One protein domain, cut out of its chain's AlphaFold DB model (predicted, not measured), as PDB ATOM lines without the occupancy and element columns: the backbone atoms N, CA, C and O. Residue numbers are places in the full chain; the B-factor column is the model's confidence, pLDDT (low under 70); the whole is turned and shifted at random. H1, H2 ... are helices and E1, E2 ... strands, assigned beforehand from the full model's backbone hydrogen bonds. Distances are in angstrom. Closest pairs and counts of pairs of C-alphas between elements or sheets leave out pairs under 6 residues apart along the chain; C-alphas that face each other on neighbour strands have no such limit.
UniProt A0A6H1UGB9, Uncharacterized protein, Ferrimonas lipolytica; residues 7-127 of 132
ATOM      1  N   ARG A   7      13.649 -23.598  -9.992       84.19
ATOM      2  CA  ARG A   7      13.482 -22.633 -11.077       84.19
ATOM      3  C   ARG A   7      12.474 -23.187 -12.066       84.19
ATOM      4  O   ARG A   7      12.548 -24.362 -12.418       84.19
ATOM      5  N   ALA A   8      11.553 -22.342 -12.512       85.31
ATOM      6  CA  ALA A   8      10.558 -22.699 -13.508       85.31
ATOM      7  C   ALA A   8      10.541 -21.658 -14.628       85.31
ATOM      8  O   ALA A   8      10.284 -20.484 -14.377       85.31
ATOM      9  N   ASP A   9      10.798 -22.100 -15.856       90.88
ATOM     10  CA  ASP A   9      10.458 -21.354 -17.069       90.88
ATOM     11  C   ASP A   9       9.054 -21.788 -17.482       90.88
ATOM     12  O   ASP A   9       8.787 -22.988 -17.594       90.88
ATOM     13  N   MET A  10       8.148 -20.831 -17.649       93.00
ATOM     14  CA  MET A  10       6.765 -21.099 -18.010       93.00
ATOM     15  C   MET A  10       6.337 -20.215 -19.174       93.00
ATOM     16  O   MET A  10       6.689 -19.038 -19.244       93.00
ATOM     17  N   ARG A  11       5.518 -20.777 -20.063       94.88
ATOM     18  CA  ARG A  11       4.924 -20.074 -21.202       94.88
ATOM     19  C   ARG A  11       3.446 -20.403 -21.300       94.88
ATOM     20  O   ARG A  11       3.068 -21.567 -21.187       94.88
ATOM     21  N   ILE A  12       2.643 -19.375 -21.546       96.06
ATOM     22  CA  ILE A  12       1.221 -19.479 -21.873       96.06
ATOM     23  C   ILE A  12       1.013 -18.817 -23.234       96.06
ATOM     24  O   ILE A  12       1.560 -17.748 -23.504       96.06
ATOM     25  N   SER A  13       0.233 -19.447 -24.103       95.62
ATOM     26  CA  SER A  13      -0.230 -18.850 -25.354       95.62
ATOM     27  C   SER A  13      -1.703 -19.175 -25.537       95.62
ATOM     28  O   SER A  13      -2.066 -20.340 -25.671       95.62
ATOM     29  N   ALA A  14      -2.535 -18.139 -25.528       94.88
ATOM     30  CA  ALA A  14      -3.934 -18.215 -25.919       94.88
ATOM     31  C   ALA A  14      -4.044 -17.595 -27.313       94.88
ATOM     32  O   ALA A  14      -3.697 -16.428 -27.493       94.88
ATOM     33  N   VAL A  15      -4.449 -18.397 -28.293       95.12
ATOM     34  CA  VAL A  15      -4.592 -17.999 -29.695       95.12
ATOM     35  C   VAL A  15      -6.086 -17.977 -30.016       95.12
ATOM     36  O   VAL A  15      -6.661 -19.054 -30.203       95.12
ATOM     37  N   PRO A  16      -6.724 -16.793 -30.050       93.81
ATOM     38  CA  PRO A  16      -8.140 -16.680 -30.375       93.81
ATOM     39  C   PRO A  16      -8.413 -17.187 -31.792       93.81
ATOM     40  O   PRO A  16      -7.665 -16.877 -32.720       93.81
ATOM     41  N   GLN A  17      -9.478 -17.969 -31.950       94.12
ATOM     42  CA  GLN A  17      -9.995 -18.398 -33.258       94.12
ATOM     43  C   GLN A  17     -11.451 -17.960 -33.459       94.12
ATOM     44  O   GLN A  17     -11.876 -17.750 -34.591       94.12
ATOM     45  N   GLU A  18     -12.184 -17.798 -32.360       94.25
ATOM     46  CA  GLU A  18     -13.564 -17.324 -32.281       94.25
ATOM     47  C   GLU A  18     -13.661 -16.267 -31.160       94.25
ATOM     48  O   GLU A  18     -12.674 -16.005 -30.466       94.25
ATOM     49  N   ASP A  19     -14.843 -15.683 -30.945       91.75
ATOM     50  CA  ASP A  19     -15.044 -14.554 -30.018       91.75
ATOM     51  C   ASP A  19     -14.563 -14.822 -28.580       91.75
ATOM     52  O   ASP A  19     -14.039 -13.927 -27.919       91.75
ATOM     53  N   ASN A  20     -14.732 -16.048 -28.082       95.50
ATOM     54  CA  ASN A  20     -14.347 -16.442 -26.723       95.50
ATOM     55  C   ASN A  20     -13.650 -17.806 -26.670       95.50
ATOM     56  O   ASN A  20     -13.556 -18.416 -25.606       95.50
ATOM     57  N   SER A  21     -13.187 -18.312 -27.811       97.38
ATOM     58  CA  SER A  21     -12.634 -19.656 -27.912       97.38
ATOM     59  C   SER A  21     -11.420 -19.684 -28.836       97.38
ATOM     60  O   SER A  21     -11.214 -18.810 -29.687       97.38
ATOM     61  N   GLY A  22     -10.560 -20.677 -28.641       97.06
ATOM     62  CA  GLY A  22      -9.352 -20.805 -29.441       97.06
ATOM     63  C   GLY A  22      -8.432 -21.917 -28.971       97.06
ATOM     64  O   GLY A  22      -8.850 -22.842 -28.272       97.06
ATOM     65  N   LEU A  23      -7.162 -21.820 -29.358       97.00
ATOM     66  CA  LEU A  23      -6.130 -22.778 -28.971       97.00
ATOM     67  C   LEU A  23      -5.366 -22.281 -27.750       97.00
ATOM     68  O   LEU A  23      -5.001 -21.108 -27.655       97.00
ATOM     69  N   PHE A  24      -5.101 -23.192 -26.823       97.06
ATOM     70  CA  PHE A  24      -4.339 -22.923 -25.618       97.06
ATOM     71  C   PHE A  24      -3.096 -23.794 -25.581       97.06
ATOM     72  O   PHE A  24      -3.169 -25.012 -25.746       97.06
ATOM     73  N   TYR A  25      -1.960 -23.165 -25.309       96.31
ATOM     74  CA  TYR A  25      -0.688 -23.831 -25.090       96.31
ATOM     75  C   TYR A  25      -0.146 -23.413 -23.730       96.31
ATOM     76  O   TYR A  25      -0.008 -22.221 -23.448       96.31
ATOM     77  N   PHE A  26       0.213 -24.393 -22.908       95.50
ATOM     78  CA  PHE A  26       0.999 -24.159 -21.703       95.50
ATOM     79  C   PHE A  26       2.220 -25.067 -21.701       95.50
ATOM     80  O   PHE A  26       2.128 -26.262 -21.975       95.50
ATOM     81  N   ALA A  27       3.372 -24.492 -21.386       95.12
ATOM     82  CA  ALA A  27       4.612 -25.228 -21.228       95.12
ATOM     83  C   ALA A  27       5.321 -24.781 -19.955       95.12
ATOM     84  O   ALA A  27       5.389 -23.590 -19.664       95.12
ATOM     85  N   ALA A  28       5.888 -25.741 -19.231       92.81
ATOM     86  CA  ALA A  28       6.730 -25.506 -18.073       92.81
ATOM     87  C   ALA A  28       7.999 -26.363 -18.157       92.81
ATOM     88  O   ALA A  28       7.941 -27.557 -18.452       92.81
ATOM     89  N   CYS A  29       9.147 -25.758 -17.871       90.56
ATOM     90  CA  CYS A  29      10.418 -26.437 -17.664       90.56
ATOM     91  C   CYS A  29      10.898 -26.134 -16.248       90.56
ATOM     92  O   CYS A  29      11.135 -24.973 -15.920       90.56
ATOM     93  N   VAL A  30      11.019 -27.159 -15.405       87.44
ATOM     94  CA  VAL A  30      11.364 -26.995 -13.991       87.44
ATOM     95  C   VAL A  30      12.622 -27.766 -13.641       87.44
ATOM     96  O   VAL A  30      12.752 -28.946 -13.955       87.44
ATOM     97  N   THR A  31      13.538 -27.105 -12.948       85.38
ATOM     98  CA  THR A  31      14.796 -27.681 -12.471       85.38
ATOM     99  C   THR A  31      15.094 -27.184 -11.058       85.38
ATOM    100  O   THR A  31      14.504 -26.205 -10.598       85.38
ATOM    101  N   ASP A  32      15.951 -27.885 -10.324       81.56
ATOM    102  CA  ASP A  32      16.492 -27.357  -9.073       81.56
ATOM    103  C   ASP A  32      17.434 -26.178  -9.350       81.56
ATOM    104  O   ASP A  32      17.991 -26.061 -10.438       81.56
ATOM    105  N   GLU A  33      17.578 -25.277  -8.380       80.31
ATOM    106  CA  GLU A  33      18.402 -24.073  -8.538       80.31
ATOM    107  C   GLU A  33      19.850 -24.366  -8.956       80.31
ATOM    108  O   GLU A  33      20.401 -23.641  -9.787       80.31
ATOM    109  N   ASP A  34      20.417 -25.443  -8.419       77.31
ATOM    110  CA  ASP A  34      21.794 -25.869  -8.661       77.31
ATOM    111  C   ASP A  34      21.942 -26.765  -9.908       77.31
ATOM    112  O   ASP A  34      23.041 -27.226 -10.221       77.31
ATOM    113  N   CYS A  35      20.850 -27.011 -10.643       74.56
ATOM    114  CA  CYS A  35      20.807 -27.824 -11.861       74.56
ATOM    115  C   CYS A  35      21.379 -29.252 -11.700       74.56
ATOM    116  O   CYS A  35      21.860 -29.844 -12.669       74.56
ATOM    117  N   PHE A  36      21.322 -29.837 -10.500       74.50
ATOM    118  CA  PHE A  36      21.803 -31.199 -10.239       74.50
ATOM    119  C   PHE A  36      20.915 -32.279 -10.865       74.50
ATOM    120  O   PHE A  36      21.342 -33.430 -11.008       74.50
ATOM    121  N   THR A  37      19.666 -31.951 -11.199       74.56
ATOM    122  CA  THR A  37      18.689 -32.905 -11.729       74.56
ATOM    123  C   THR A  37      18.251 -32.593 -13.153       74.56
ATOM    124  O   THR A  37      18.328 -31.464 -13.637       74.56
ATOM    125  N   THR A  38      17.787 -33.630 -13.856       77.19
ATOM    126  CA  THR A  38      17.256 -33.480 -15.213       77.19
ATOM    127  C   THR A  38      16.014 -32.585 -15.178       77.19
ATOM    128  O   THR A  38      15.096 -32.884 -14.409       77.19
ATOM    129  N   PRO A  39      15.943 -31.530 -16.013       84.31
ATOM    130  CA  PRO A  39      14.779 -30.662 -16.044       84.31
ATOM    131  C   PRO A  39      13.508 -31.437 -16.378       84.31
ATOM    132  O   PRO A  39      13.455 -32.193 -17.351       84.31
ATOM    133  N   LEU A  40      12.476 -31.197 -15.584       88.88
ATOM    134  CA  LEU A  40      11.131 -31.665 -15.832       88.88
ATOM    135  C   LEU A  40      10.467 -30.771 -16.876       88.88
ATOM    136  O   LEU A  40      10.289 -29.580 -16.641       88.88
ATOM    137  N   LYS A  41      10.059 -31.347 -18.002       91.88
ATOM    138  CA  LYS A  41       9.306 -30.663 -19.053       91.88
ATOM    139  C   LYS A  41       7.858 -31.126 -19.013       91.88
ATOM    140  O   LYS A  41       7.597 -32.324 -19.036       91.88
ATOM    141  N   TYR A  42       6.942 -30.171 -18.975       93.00
ATOM    142  CA  TYR A  42       5.512 -30.402 -19.083       93.00
ATOM    143  C   TYR A  42       4.945 -29.499 -20.164       93.00
ATOM    144  O   TYR A  42       5.246 -28.304 -20.194       93.00
ATOM    145  N   ARG A  43       4.153 -30.065 -21.066       94.94
ATOM    146  CA  ARG A  43       3.483 -29.332 -22.133       94.94
ATOM    147  C   ARG A  43       2.059 -29.820 -22.251       94.94
ATOM    148  O   ARG A  43       1.805 -31.019 -22.216       94.94
ATOM    149  N   VAL A  44       1.154 -28.879 -22.435       93.81
ATOM    150  CA  VAL A  44      -0.233 -29.159 -22.764       93.81
ATOM    151  C   VAL A  44      -0.669 -28.291 -23.918       93.81
ATOM    152  O   VAL A  44      -0.258 -27.132 -24.045       93.81
ATOM    153  N   HIS A  45      -1.524 -28.873 -24.741       94.69
ATOM    154  CA  HIS A  45      -2.217 -28.181 -25.803       94.69
ATOM    155  C   HIS A  45      -3.678 -28.611 -25.812       94.69
ATOM    156  O   HIS A  45      -3.998 -29.777 -25.574       94.69
ATOM    157  N   GLY A  46      -4.563 -27.663 -26.084       94.88
ATOM    158  CA  GLY A  46      -5.995 -27.869 -25.988       94.88
ATOM    159  C   GLY A  46      -6.796 -26.755 -26.633       94.88
ATOM    160  O   GLY A  46      -6.238 -25.770 -27.119       94.88
ATOM    161  N   ARG A  47      -8.116 -26.915 -26.610       96.69
ATOM    162  CA  ARG A  47      -9.049 -25.833 -26.925       96.69
ATOM    163  C   ARG A  47      -9.461 -25.149 -25.633       96.69
ATOM    164  O   ARG A  47      -9.668 -25.831 -24.636       96.69
ATOM    165  N   TYR A  48      -9.577 -23.826 -25.647       97.50
ATOM    166  CA  TYR A  48     -10.109 -23.090 -24.506       97.50
ATOM    167  C   TYR A  48     -11.461 -22.458 -24.802       97.50
ATOM    168  O   TYR A  48     -11.749 -22.095 -25.943       97.50
ATOM    169  N   ILE A  49     -12.231 -22.269 -23.734       97.81
ATOM    170  CA  ILE A  49     -13.349 -21.330 -23.655       97.81
ATOM    171  C   ILE A  49     -12.992 -20.290 -22.589       97.81
ATOM    172  O   ILE A  49     -12.640 -20.648 -21.461       97.81
ATOM    173  N   GLU A  50     -13.041 -19.012 -22.959       97.94
ATOM    174  CA  GLU A  50     -12.849 -17.874 -22.063       97.94
ATOM    175  C   GLU A  50     -14.206 -17.387 -21.548       97.94
ATOM    176  O   GLU A  50     -15.106 -17.049 -22.318       97.94
ATOM    177  N   THR A  51     -14.346 -17.306 -20.230       97.75
ATOM    178  CA  THR A  51     -15.461 -16.624 -19.572       97.75
ATOM    179  C   THR A  51     -14.933 -15.493 -18.700       97.75
ATOM    180  O   THR A  51     -13.814 -15.547 -18.191       97.75
ATOM    181  N   GLN A  52     -15.724 -14.434 -18.543       97.38
ATOM    182  CA  GLN A  52     -15.427 -13.362 -17.595       97.38
ATOM    183  C   GLN A  52     -16.168 -13.623 -16.288       97.38
ATOM    184  O   GLN A  52     -17.370 -13.886 -16.288       97.38
ATOM    185  N   GLU A  53     -15.452 -13.515 -15.177       96.62
ATOM    186  CA  GLU A  53     -16.008 -13.570 -13.830       96.62
ATOM    187  C   GLU A  53     -15.486 -12.404 -12.983       96.62
ATOM    188  O   GLU A  53     -14.521 -11.732 -13.344       96.62
ATOM    189  N   TYR A  54     -16.155 -12.130 -11.863       96.50
ATOM    190  CA  TYR A  54     -15.793 -11.046 -10.953       96.50
ATOM    191  C   TYR A  54     -15.388 -11.610  -9.596       96.50
ATOM    192  O   TYR A  54     -16.154 -12.336  -8.959       96.50
ATOM    193  N   TRP A  55     -14.189 -11.260  -9.134       94.94
ATOM    194  CA  TRP A  55     -13.715 -11.561  -7.781       94.94
ATOM    195  C   TRP A  55     -13.715 -10.266  -6.968       94.94
ATOM    196  O   TRP A  55     -12.751  -9.495  -6.976       94.94
ATOM    197  N   GLY A  56     -14.846  -9.994  -6.312       94.38
ATOM    198  CA  GLY A  56     -15.150  -8.662  -5.790       94.38
ATOM    199  C   GLY A  56     -15.386  -7.691  -6.947       94.38
ATOM    200  O   GLY A  56     -16.180  -7.972  -7.836       94.38
ATOM    201  N   GLU A  57     -14.663  -6.575  -6.968       93.62
ATOM    202  CA  GLU A  57     -14.750  -5.569  -8.042       93.62
ATOM    203  C   GLU A  57     -13.775  -5.832  -9.204       93.62
ATOM    204  O   GLU A  57     -13.685  -5.037 -10.138       93.62
ATOM    205  N   ARG A  58     -13.003  -6.926  -9.156       93.75
ATOM    206  CA  ARG A  58     -11.963  -7.215 -10.152       93.75
ATOM    207  C   ARG A  58     -12.478  -8.163 -11.235       93.75
ATOM    208  O   ARG A  58     -12.888  -9.271 -10.877       93.75
ATOM    209  N   PRO A  59     -12.405  -7.788 -12.524       96.31
ATOM    210  CA  PRO A  59     -12.669  -8.718 -13.612       96.31
ATOM    211  C   PRO A  59     -11.531  -9.740 -13.715       96.31
ATOM    212  O   PRO A  59     -10.351  -9.396 -13.616       96.31
ATOM    213  N   VAL A  60     -11.894 -10.999 -13.919       97.88
ATOM    214  CA  VAL A  60     -10.978 -12.128 -14.063       97.88
ATOM    215  C   VAL A  60     -11.407 -12.939 -15.281       97.88
ATOM    216  O   VAL A  60     -12.542 -13.406 -15.363       97.88
ATOM    217  N   SER A  61     -10.487 -13.136 -16.226       97.88
ATOM    218  CA  SER A  61     -10.702 -14.079 -17.327       97.88
ATOM    219  C   SER A  61     -10.465 -15.498 -16.820       97.88
ATOM    220  O   SER A  61      -9.355 -15.808 -16.378       97.88
ATOM    221  N   ARG A  62     -11.451 -16.377 -16.947       98.00
ATOM    222  CA  ARG A  62     -11.321 -17.818 -16.729       98.00
ATOM    223  C   ARG A  62     -11.161 -18.522 -18.071       98.00
ATOM    224  O   ARG A  62     -12.011 -18.387 -18.938       98.00
ATOM    225  N   PHE A  63     -10.108 -19.312 -18.212       97.94
ATOM    226  CA  PHE A  63      -9.842 -20.154 -19.374       97.94
ATOM    227  C   PHE A  63     -10.034 -21.610 -18.966       97.94
ATOM    228  O   PHE A  63      -9.187 -22.171 -18.266       97.94
ATOM    229  N   THR A  64     -11.142 -22.212 -19.387       97.19
ATOM    230  CA  THR A  64     -11.355 -23.656 -19.255       97.19
ATOM    231  C   THR A  64     -10.773 -24.331 -20.489       97.19
ATOM    232  O   THR A  64     -11.178 -24.006 -21.602       97.19
ATOM    233  N   VAL A  65      -9.795 -25.216 -20.296       96.44
ATOM    234  CA  VAL A  65      -9.007 -25.833 -21.365       96.44
ATOM    235  C   VAL A  65      -9.291 -27.327 -21.433       96.44
ATOM    236  O   VAL A  65      -8.910 -28.077 -20.530       96.44
ATOM    237  N   ASP A  66      -9.893 -27.747 -22.542       94.12
ATOM    238  CA  ASP A  66     -10.055 -29.147 -22.915       94.12
ATOM    239  C   ASP A  66      -8.788 -29.640 -23.631       94.12
ATOM    240  O   ASP A  66      -8.358 -29.079 -24.648       94.12
ATOM    241  N   LEU A  67      -8.131 -30.649 -23.056       92.12
ATOM    242  CA  LEU A  67      -6.790 -31.075 -23.449       92.12
ATOM    243  C   LEU A  67      -6.841 -32.014 -24.657       92.12
ATOM    244  O   LEU A  67      -7.393 -33.105 -24.595       92.12
ATOM    245  N   THR A  68      -6.153 -31.638 -25.734       90.88
ATOM    246  CA  THR A  68      -5.959 -32.510 -26.908       90.88
ATOM    247  C   THR A  68      -4.626 -33.250 -26.867       90.88
ATOM    248  O   THR A  68      -4.475 -34.295 -27.496       90.88
ATOM    249  N   SER A  69      -3.642 -32.727 -26.129       90.19
ATOM    250  CA  SER A  69      -2.376 -33.416 -25.888       90.19
ATOM    251  C   SER A  69      -1.736 -32.985 -24.574       90.19
ATOM    252  O   SER A  69      -1.822 -31.820 -24.168       90.19
ATOM    253  N   VAL A  70      -1.064 -33.939 -23.937       91.38
ATOM    254  CA  VAL A  70      -0.260 -33.747 -22.732       91.38
ATOM    255  C   VAL A  70       1.057 -34.485 -22.928       91.38
ATOM    256  O   VAL A  70       1.063 -35.657 -23.292       91.38
ATOM    257  N   ASP A  71       2.166 -33.797 -22.692       91.12
ATOM    258  CA  ASP A  71       3.517 -34.351 -22.709       91.12
ATOM    259  C   ASP A  71       4.187 -34.036 -21.371       91.12
ATOM    260  O   ASP A  71       4.367 -32.870 -21.007       91.12
ATOM    261  N   LEU A  72       4.545 -35.080 -20.628       90.44
ATOM    262  CA  LEU A  72       5.311 -34.987 -19.395       90.44
ATOM    263  C   LEU A  72       6.584 -35.812 -19.556       90.44
ATOM    264  O   LEU A  72       6.543 -37.038 -19.656       90.44
ATOM    265  N   SER A  73       7.740 -35.152 -19.528       87.94
ATOM    266  CA  SER A  73       9.008 -35.878 -19.523       87.94
ATOM    267  C   SER A  73       9.122 -36.720 -18.252       87.94
ATOM    268  O   SER A  73       8.761 -36.241 -17.176       87.94
ATOM    269  N   SER A  74       9.711 -37.910 -18.358       78.00
ATOM    270  CA  SER A  74      10.062 -38.750 -17.210       78.00
ATOM    271  C   SER A  74      11.534 -38.525 -16.827       78.00
ATOM    272  O   SER A  74      12.427 -39.070 -17.479       78.00
ATOM    273  N   PRO A  75      11.834 -37.665 -15.838       75.56
ATOM    274  CA  PRO A  75      13.205 -37.390 -15.420       75.56
ATOM    275  C   PRO A  75      13.806 -38.571 -14.643       75.56
ATOM    276  O   PRO A  75      13.160 -39.162 -13.780       75.56
ATOM    277  N   ASN A  76      15.088 -38.862 -14.882       72.25
ATOM    278  CA  ASN A  76      15.801 -39.966 -14.220       72.25
ATOM    279  C   ASN A  76      16.047 -39.722 -12.721       72.25
ATOM    280  O   ASN A  76      16.160 -40.662 -11.936       72.25
ATOM    281  N   ARG A  77      16.173 -38.453 -12.318       76.62
ATOM    282  CA  ARG A  77      16.316 -38.011 -10.925       76.62
ATOM    283  C   ARG A  77      15.587 -36.689 -10.755       76.62
ATOM    284  O   ARG A  77      15.661 -35.842 -11.638       76.62
ATOM    285  N   LEU A  78      14.921 -36.514  -9.615       75.06
ATOM    286  CA  LEU A  78      14.247 -35.275  -9.231       75.06
ATOM    287  C   LEU A  78      14.649 -34.878  -7.817       75.06
ATOM    288  O   LEU A  78      14.744 -35.725  -6.927       75.06
ATOM    289  N   SER A  79      14.810 -33.575  -7.592       76.25
ATOM    290  CA  SER A  79      14.932 -33.032  -6.243       76.25
ATOM    291  C   SER A  79      13.609 -33.185  -5.478       76.25
ATOM    292  O   SER A  79      12.538 -33.373  -6.065       76.25
ATOM    293  N   LYS A  80      13.640 -33.073  -4.143       78.31
ATOM    294  CA  LYS A  80      12.425 -33.178  -3.311       78.31
ATOM    295  C   LYS A  80      11.361 -32.137  -3.689       78.31
ATOM    296  O   LYS A  80      10.172 -32.442  -3.623       78.31
ATOM    297  N   MET A  81      11.777 -30.930  -4.087       76.50
ATOM    298  CA  MET A  81      10.868 -29.879  -4.555       76.50
ATOM    299  C   MET A  81      10.312 -30.201  -5.945       76.50
ATOM    300  O   MET A  81       9.095 -30.216  -6.123       76.50
ATOM    301  N   ALA A  82      11.181 -30.550  -6.899       77.38
ATOM    302  CA  ALA A  82      10.766 -30.908  -8.256       77.38
ATOM    303  C   ALA A  82       9.795 -32.102  -8.267       77.38
ATOM    304  O   ALA A  82       8.858 -32.127  -9.057       77.38
ATOM    305  N   ASN A  83       9.937 -33.044  -7.327       81.06
ATOM    306  CA  ASN A  83       9.020 -34.173  -7.169       81.06
ATOM    307  C   ASN A  83       7.588 -33.747  -6.781       81.06
ATOM    308  O   ASN A  83       6.619 -34.351  -7.235       81.06
ATOM    309  N   LYS A  84       7.413 -32.689  -5.972       81.31
ATOM    310  CA  LYS A  84       6.066 -32.170  -5.655       81.31
ATOM    311  C   LYS A  84       5.379 -31.626  -6.905       81.31
ATOM    312  O   LYS A  84       4.214 -31.938  -7.142       81.31
ATOM    313  N   LEU A  85       6.111 -30.858  -7.709       81.31
ATOM    314  CA  LEU A  85       5.587 -30.307  -8.953       81.31
ATOM    315  C   LEU A  85       5.327 -31.408  -9.991       81.31
ATOM    316  O   LEU A  85       4.254 -31.444 -10.582       81.31
ATOM    317  N   TYR A  86       6.250 -32.368 -10.119       84.81
ATOM    318  CA  TYR A  86       6.084 -33.559 -10.953       84.81
ATOM    319  C   TYR A  86       4.796 -34.306 -10.638       84.81
ATOM    320  O   TYR A  86       4.033 -34.627 -11.539       84.81
ATOM    321  N   ARG A  87       4.504 -34.537  -9.354       86.06
ATOM    322  CA  ARG A  87       3.251 -35.178  -8.937       86.06
ATOM    323  C   ARG A  87       2.021 -34.362  -9.328       86.06
ATOM    324  O   ARG A  87       1.014 -34.961  -9.689       86.06
ATOM    325  N   SER A  88       2.097 -33.031  -9.283       85.00
ATOM    326  CA  SER A  88       1.012 -32.154  -9.741       85.00
ATOM    327  C   SER A  88       0.756 -32.315 -11.243       85.00
ATOM    328  O   SER A  88      -0.395 -32.485 -11.631       85.00
ATOM    329  N   PHE A  89       1.809 -32.323 -12.069       87.62
ATOM    330  CA  PHE A  89       1.696 -32.515 -13.522       87.62
ATOM    331  C   PHE A  89       1.284 -33.940 -13.901       87.62
ATOM    332  O   PHE A  89       0.453 -34.145 -14.778       87.62
ATOM    333  N   ARG A  90       1.816 -34.949 -13.207       87.69
ATOM    334  CA  ARG A  90       1.440 -36.347 -13.438       87.69
ATOM    335  C   ARG A  90      -0.022 -36.593 -13.081       87.69
ATOM    336  O   ARG A  90      -0.684 -37.385 -13.739       87.69
ATOM    337  N   LYS A  91      -0.540 -35.924 -12.045       85.50
ATOM    338  CA  LYS A  91      -1.957 -36.016 -11.682       85.50
ATOM    339  C   LYS A  91      -2.853 -35.445 -12.783       85.50
ATOM    340  O   LYS A  91      -3.824 -36.109 -13.121       85.50
ATOM    341  N   SER A  92      -2.528 -34.271 -13.335       82.00
ATOM    342  CA  SER A  92      -3.316 -33.685 -14.430       82.00
ATOM    343  C   SER A  92      -3.249 -34.516 -15.710       82.00
ATOM    344  O   SER A  92      -4.266 -34.686 -16.372       82.00
ATOM    345  N   GLU A  93      -2.081 -35.076 -16.034       82.69
ATOM    346  CA  GLU A  93      -1.915 -35.999 -17.162       82.69
ATOM    347  C   GLU A  93      -2.789 -37.255 -17.002       82.69
ATOM    348  O   GLU A  93      -3.509 -37.623 -17.924       82.69
ATOM    349  N   LEU A  94      -2.767 -37.894 -15.826       82.00
ATOM    350  CA  LEU A  94      -3.528 -39.122 -15.569       82.00
ATOM    351  C   LEU A  94      -5.039 -38.900 -15.500       82.00
ATOM    352  O   LEU A  94      -5.797 -39.809 -15.832       82.00
ATOM    353  N   SER A  95      -5.486 -37.740 -15.016       77.62
ATOM    354  CA  SER A  95      -6.916 -37.470 -14.885       77.62
ATOM    355  C   SER A  95      -7.570 -37.058 -16.199       77.62
ATOM    356  O   SER A  95      -8.797 -37.070 -16.246       77.62
ATOM    357  N   LEU A  96      -6.787 -36.651 -17.213       66.44
ATOM    358  CA  LEU A  96      -7.284 -36.006 -18.442       66.44
ATOM    359  C   LEU A  96      -8.327 -34.916 -18.137       66.44
ATOM    360  O   LEU A  96      -9.285 -34.718 -18.874       66.44
ATOM    361  N   ALA A  97      -8.174 -34.262 -16.986       69.88
ATOM    362  CA  ALA A  97      -9.168 -33.328 -16.494       69.88
ATOM    363  C   ALA A  97      -8.985 -31.997 -17.214       69.88
ATOM    364  O   ALA A  97      -7.846 -31.597 -17.477       69.88
ATOM    365  N   GLU A  98     -10.093 -31.300 -17.465       86.50
ATOM    366  CA  GLU A  98     -10.052 -29.907 -17.893       86.50
ATOM    367  C   GLU A  98      -9.118 -29.111 -16.975       86.50
ATOM    368  O   GLU A  98      -9.184 -29.197 -15.741       86.50
ATOM    369  N   LEU A  99      -8.233 -28.329 -17.586       93.56
ATOM    370  CA  LEU A  99      -7.387 -27.403 -16.852       93.56
ATOM    371  C   LEU A  99      -8.038 -26.033 -16.841       93.56
ATOM    372  O   LEU A  99      -8.457 -25.528 -17.877       93.56
ATOM    373  N   VAL A 100      -8.072 -25.408 -15.670       95.25
ATOM    374  CA  VAL A 100      -8.613 -24.060 -15.519       95.25
ATOM    375  C   VAL A 100      -7.480 -23.108 -15.177       95.25
ATOM    376  O   VAL A 100      -6.801 -23.274 -14.163       95.25
ATOM    377  N   PHE A 101      -7.285 -22.110 -16.028       96.94
ATOM    378  CA  PHE A 101      -6.356 -21.010 -15.808       96.94
ATOM    379  C   PHE A 101      -7.151 -19.730 -15.581       96.94
ATOM    380  O   PHE A 101      -8.194 -19.534 -16.201       96.94
ATOM    381  N   PHE A 102      -6.643 -18.830 -14.745       97.62
ATOM    382  CA  PHE A 102      -7.241 -17.505 -14.583       97.62
ATOM    383  C   PHE A 102      -6.230 -16.428 -14.931       97.62
ATOM    384  O   PHE A 102      -5.106 -16.463 -14.436       97.62
ATOM    385  N   ARG A 103      -6.619 -15.442 -15.734       97.19
ATOM    386  CA  ARG A 103      -5.850 -14.208 -15.906       97.19
ATOM    387  C   ARG A 103      -6.493 -13.143 -15.033       97.19
ATOM    388  O   ARG A 103      -7.567 -12.638 -15.346       97.19
ATOM    389  N   VAL A 104      -5.828 -12.846 -13.922       96.88
ATOM    390  CA  VAL A 104      -6.338 -11.959 -12.859       96.88
ATOM    391  C   VAL A 104      -5.910 -10.504 -13.049       96.88
ATOM    392  O   VAL A 104      -6.426  -9.609 -12.389       96.88
ATOM    393  N   TYR A 105      -4.932 -10.275 -13.925       95.69
ATOM    394  CA  TYR A 105      -4.450  -8.958 -14.317       95.69
ATOM    395  C   TYR A 105      -3.790  -9.038 -15.695       95.69
ATOM    396  O   TYR A 105      -3.142 -10.039 -16.017       95.69
ATOM    397  N   GLN A 106      -3.915  -7.978 -16.489       95.12
ATOM    398  CA  GLN A 106      -3.087  -7.754 -17.668       95.12
ATOM    399  C   GLN A 106      -2.952  -6.265 -17.972       95.12
ATOM    400  O   GLN A 106      -3.865  -5.487 -17.704       95.12
ATOM    401  N   ASP A 107      -1.839  -5.919 -18.599       94.62
ATOM    402  CA  ASP A 107      -1.606  -4.645 -19.268       94.62
ATOM    403  C   ASP A 107      -1.058  -4.915 -20.690       94.62
ATOM    404  O   ASP A 107      -1.235  -6.012 -21.248       94.62
ATOM    405  N   ASP A 108      -0.438  -3.915 -21.313       92.25
ATOM    406  CA  ASP A 108       0.133  -4.030 -22.659       92.25
ATOM    407  C   ASP A 108       1.366  -4.948 -22.712       92.25
ATOM    408  O   ASP A 108       1.610  -5.611 -23.718       92.25
ATOM    409  N   ASN A 109       2.114  -5.042 -21.614       94.56
ATOM    410  CA  ASN A 109       3.426  -5.679 -21.534       94.56
ATOM    411  C   ASN A 109       3.460  -6.905 -20.624       94.56
ATOM    412  O   ASN A 109       4.420  -7.679 -20.673       94.56
ATOM    413  N   THR A 110       2.460  -7.092 -19.767       96.12
ATOM    414  CA  THR A 110       2.457  -8.145 -18.760       96.12
ATOM    415  C   THR A 110       1.076  -8.721 -18.482       96.12
ATOM    416  O   THR A 110       0.038  -8.142 -18.802       96.12
ATOM    417  N   ALA A 111       1.066  -9.912 -17.887       96.19
ATOM    418  CA  ALA A 111      -0.129 -10.537 -17.349       96.19
ATOM    419  C   ALA A 111       0.210 -11.340 -16.092       96.19
ATOM    420  O   ALA A 111       1.288 -11.932 -15.990       96.19
ATOM    421  N   VAL A 112      -0.732 -11.387 -15.153       96.38
ATOM    422  CA  VAL A 112      -0.662 -12.268 -13.985       96.38
ATOM    423  C   VAL A 112      -1.673 -13.385 -14.162       96.38
ATOM    424  O   VAL A 112      -2.867 -13.142 -14.363       96.38
ATOM    425  N   TRP A 113      -1.178 -14.612 -14.066       97.12
ATOM    426  CA  TRP A 113      -1.958 -15.826 -14.229       97.12
ATOM    427  C   TRP A 113      -2.005 -16.618 -12.931       97.12
ATOM    428  O   TRP A 113      -0.987 -16.785 -12.268       97.12
ATOM    429  N   MET A 114      -3.170 -17.153 -12.598       96.56
ATOM    430  CA  MET A 114      -3.322 -18.246 -11.649       96.56
ATOM    431  C   MET A 114      -3.333 -19.553 -12.440       96.56
ATOM    432  O   MET A 114      -4.215 -19.772 -13.273       96.56
ATOM    433  N   ILE A 115      -2.336 -20.401 -12.205       94.56
ATOM    434  CA  ILE A 115      -2.184 -21.691 -12.891       94.56
ATOM    435  C   ILE A 115      -2.726 -22.825 -12.011       94.56
ATOM    436  O   ILE A 115      -2.561 -22.755 -10.796       94.56
ATOM    437  N   PRO A 116      -3.284 -23.916 -12.568       91.75
ATOM    438  CA  PRO A 116      -3.909 -25.005 -11.798       91.75
ATOM    439  C   PRO A 116      -2.903 -25.924 -11.077       91.75
ATOM    440  O   PRO A 116      -3.230 -27.031 -10.648       91.75
ATOM    441  N   PHE A 117      -1.651 -25.487 -10.950       87.50
ATOM    442  CA  PHE A 117      -0.555 -26.244 -10.365       87.50
ATOM    443  C   PHE A 117      -0.101 -25.592  -9.061       87.50
ATOM    444  O   PHE A 117      -0.299 -24.393  -8.845       87.50
ATOM    445  N   THR A 118       0.491 -26.399  -8.174       80.12
ATOM    446  CA  THR A 118       1.055 -25.927  -6.893       80.12
ATOM    447  C   THR A 118       0.092 -25.048  -6.091       80.12
ATOM    448  O   THR A 118       0.416 -23.919  -5.736       80.12
ATOM    449  N   ASN A 119      -1.095 -25.582  -5.784       82.06
ATOM    450  CA  ASN A 119      -2.137 -24.886  -5.018       82.06
ATOM    451  C   ASN A 119      -2.534 -23.533  -5.631       82.06
ATOM    452  O   ASN A 119      -2.591 -22.531  -4.923       82.06
ATOM    453  N   ASN A 120      -2.811 -23.509  -6.937       85.75
ATOM    454  CA  ASN A 120      -3.252 -22.310  -7.650       85.75
ATOM    455  C   ASN A 120      -2.237 -21.157  -7.575       85.75
ATOM    456  O   ASN A 120      -2.559 -20.036  -7.183       85.75
ATOM    457  N   SER A 121      -0.979 -21.450  -7.919       89.12
ATOM    458  CA  SER A 121       0.103 -20.461  -7.872       89.12
ATOM    459  C   SER A 121      -0.141 -19.280  -8.817       89.12
ATOM    460  O   SER A 121      -0.644 -19.455  -9.926       89.12
ATOM    461  N   LEU A 122       0.277 -18.086  -8.388       93.88
ATOM    462  CA  LEU A 122       0.297 -16.884  -9.222       93.88
ATOM    463  C   LEU A 122       1.643 -16.755  -9.936       93.88
ATOM    464  O   LEU A 122       2.697 -16.858  -9.309       93.88
ATOM    465  N   VAL A 123       1.602 -16.496 -11.239       93.75
ATOM    466  CA  VAL A 123       2.781 -16.279 -12.079       93.75
ATOM    467  C   VAL A 123       2.633 -14.973 -12.847       93.75
ATOM    468  O   VAL A 123       1.634 -14.742 -13.528       93.75
ATOM    469  N   TRP A 124       3.633 -14.105 -12.726       95.50
ATOM    470  CA  TRP A 124       3.732 -12.883 -13.515       95.50
ATOM    471  C   TRP A 124       4.568 -13.174 -14.759       95.50
ATOM    472  O   TRP A 124       5.691 -13.664 -14.660       95.50
ATOM    473  N   MET A 125       4.005 -12.903 -15.931       94.50
ATOM    474  CA  MET A 125       4.625 -13.164 -17.223       94.50
ATOM    475  C   MET A 125       4.689 -11.892 -18.063       94.50
ATOM    476  O   MET A 125       3.771 -11.071 -18.036       94.50
ATOM    477  N   GLN A 126       5.752 -11.762 -18.860       95.06
ATOM    478  CA  GLN A 126       5.766 -10.804 -19.962       95.06
ATOM    479  C   GLN A 126       4.748 -11.236 -21.020       95.06
ATOM    480  O   GLN A 126       4.699 -12.403 -21.413       95.06
ATOM    481  N   LYS A 127       3.957 -10.281 -21.495       92.12
ATOM    482  CA  LYS A 127       2.998 -10.447 -22.578       92.12
ATOM    483  C   LYS A 127       3.668 -10.057 -23.886       92.12
ATOM    484  O   LYS A 127       4.337  -9.033 -23.984       92.12
TER     485      LYS A 127
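Overview. This is residues 7 to 127 of the 132 residues of an uncharacterized protein of Ferrimonas lipolytica (UniProt A0A6H1UGB9). One long sheet of seven strands curls like part of a barrel and folds back on itself, its edge strands E1 and E7 coming within 8.0 A without pairing, while the single helix H1 packs along E2 and E3. The 121 printed residues hold, in order, E1 E2 E3 E4 H1 E5 E6 E7, and the antiparallel sheet has the order E1 - E2 - E3 - E4 - E5 - E6 - E7. It is mostly strand and compact, with a radius of gyration of the C-alphas of 14.9 A and spans of 43 by 27 by 23 A.

Along the chain. E1, residues 7 to 16, begins at C-alpha (13.482, -22.633, -11.077) and is 29.6 A long. E2, 21 to 32, is 35.5 A; E3, 40 to 55, 33.0 A; E4, 58 to 72, 34.0 A. H1, 80 to 95, is 22.9 A. E5, 99 to 106, is 20.1 A; E6, 110 to 114, 13.6 A; E7, 122 to 126, 13.5 A, ending at C-alpha (5.766, -10.804, -19.962).

Arrangement. E1 to E4 and E5 to E7 form meanders, each strand the antiparallel neighbour of the one before. In this folded sheet, E1 and E2 face E4 to E7, with E3 as hinge. N and O pairs within hydrogen-bond range include N 9 and O 29, 2.9 A; N 26 and O 44, 3.0 A; N 51 and O 62, 2.9 A; N 63 and O 101, 2.8 A; N 104 and O 112, 3.0 A; N 113 and O 123, 2.9 A. E3 bends by 95 degrees at residue 52, E4 by 87 degrees at 68. H1 is on the sheet, at a height over the sheet of 9.1 A, along the strands at 23 degrees to E2 on the local plane. The closest C-alphas of H1 and E4 are those of Glu 93 and Val 70, 6.2 A apart. In H1, 11 of 12 O i to N i+4 pairs are within range.

Size, cuts and confidence. The C-alphas farthest apart, those of Glu 57 and Asn 76, are 46.4 A apart. The printed part has no cut and no long link. Its mean pLDDT is 89.9, with residues 96 to 97 under 70.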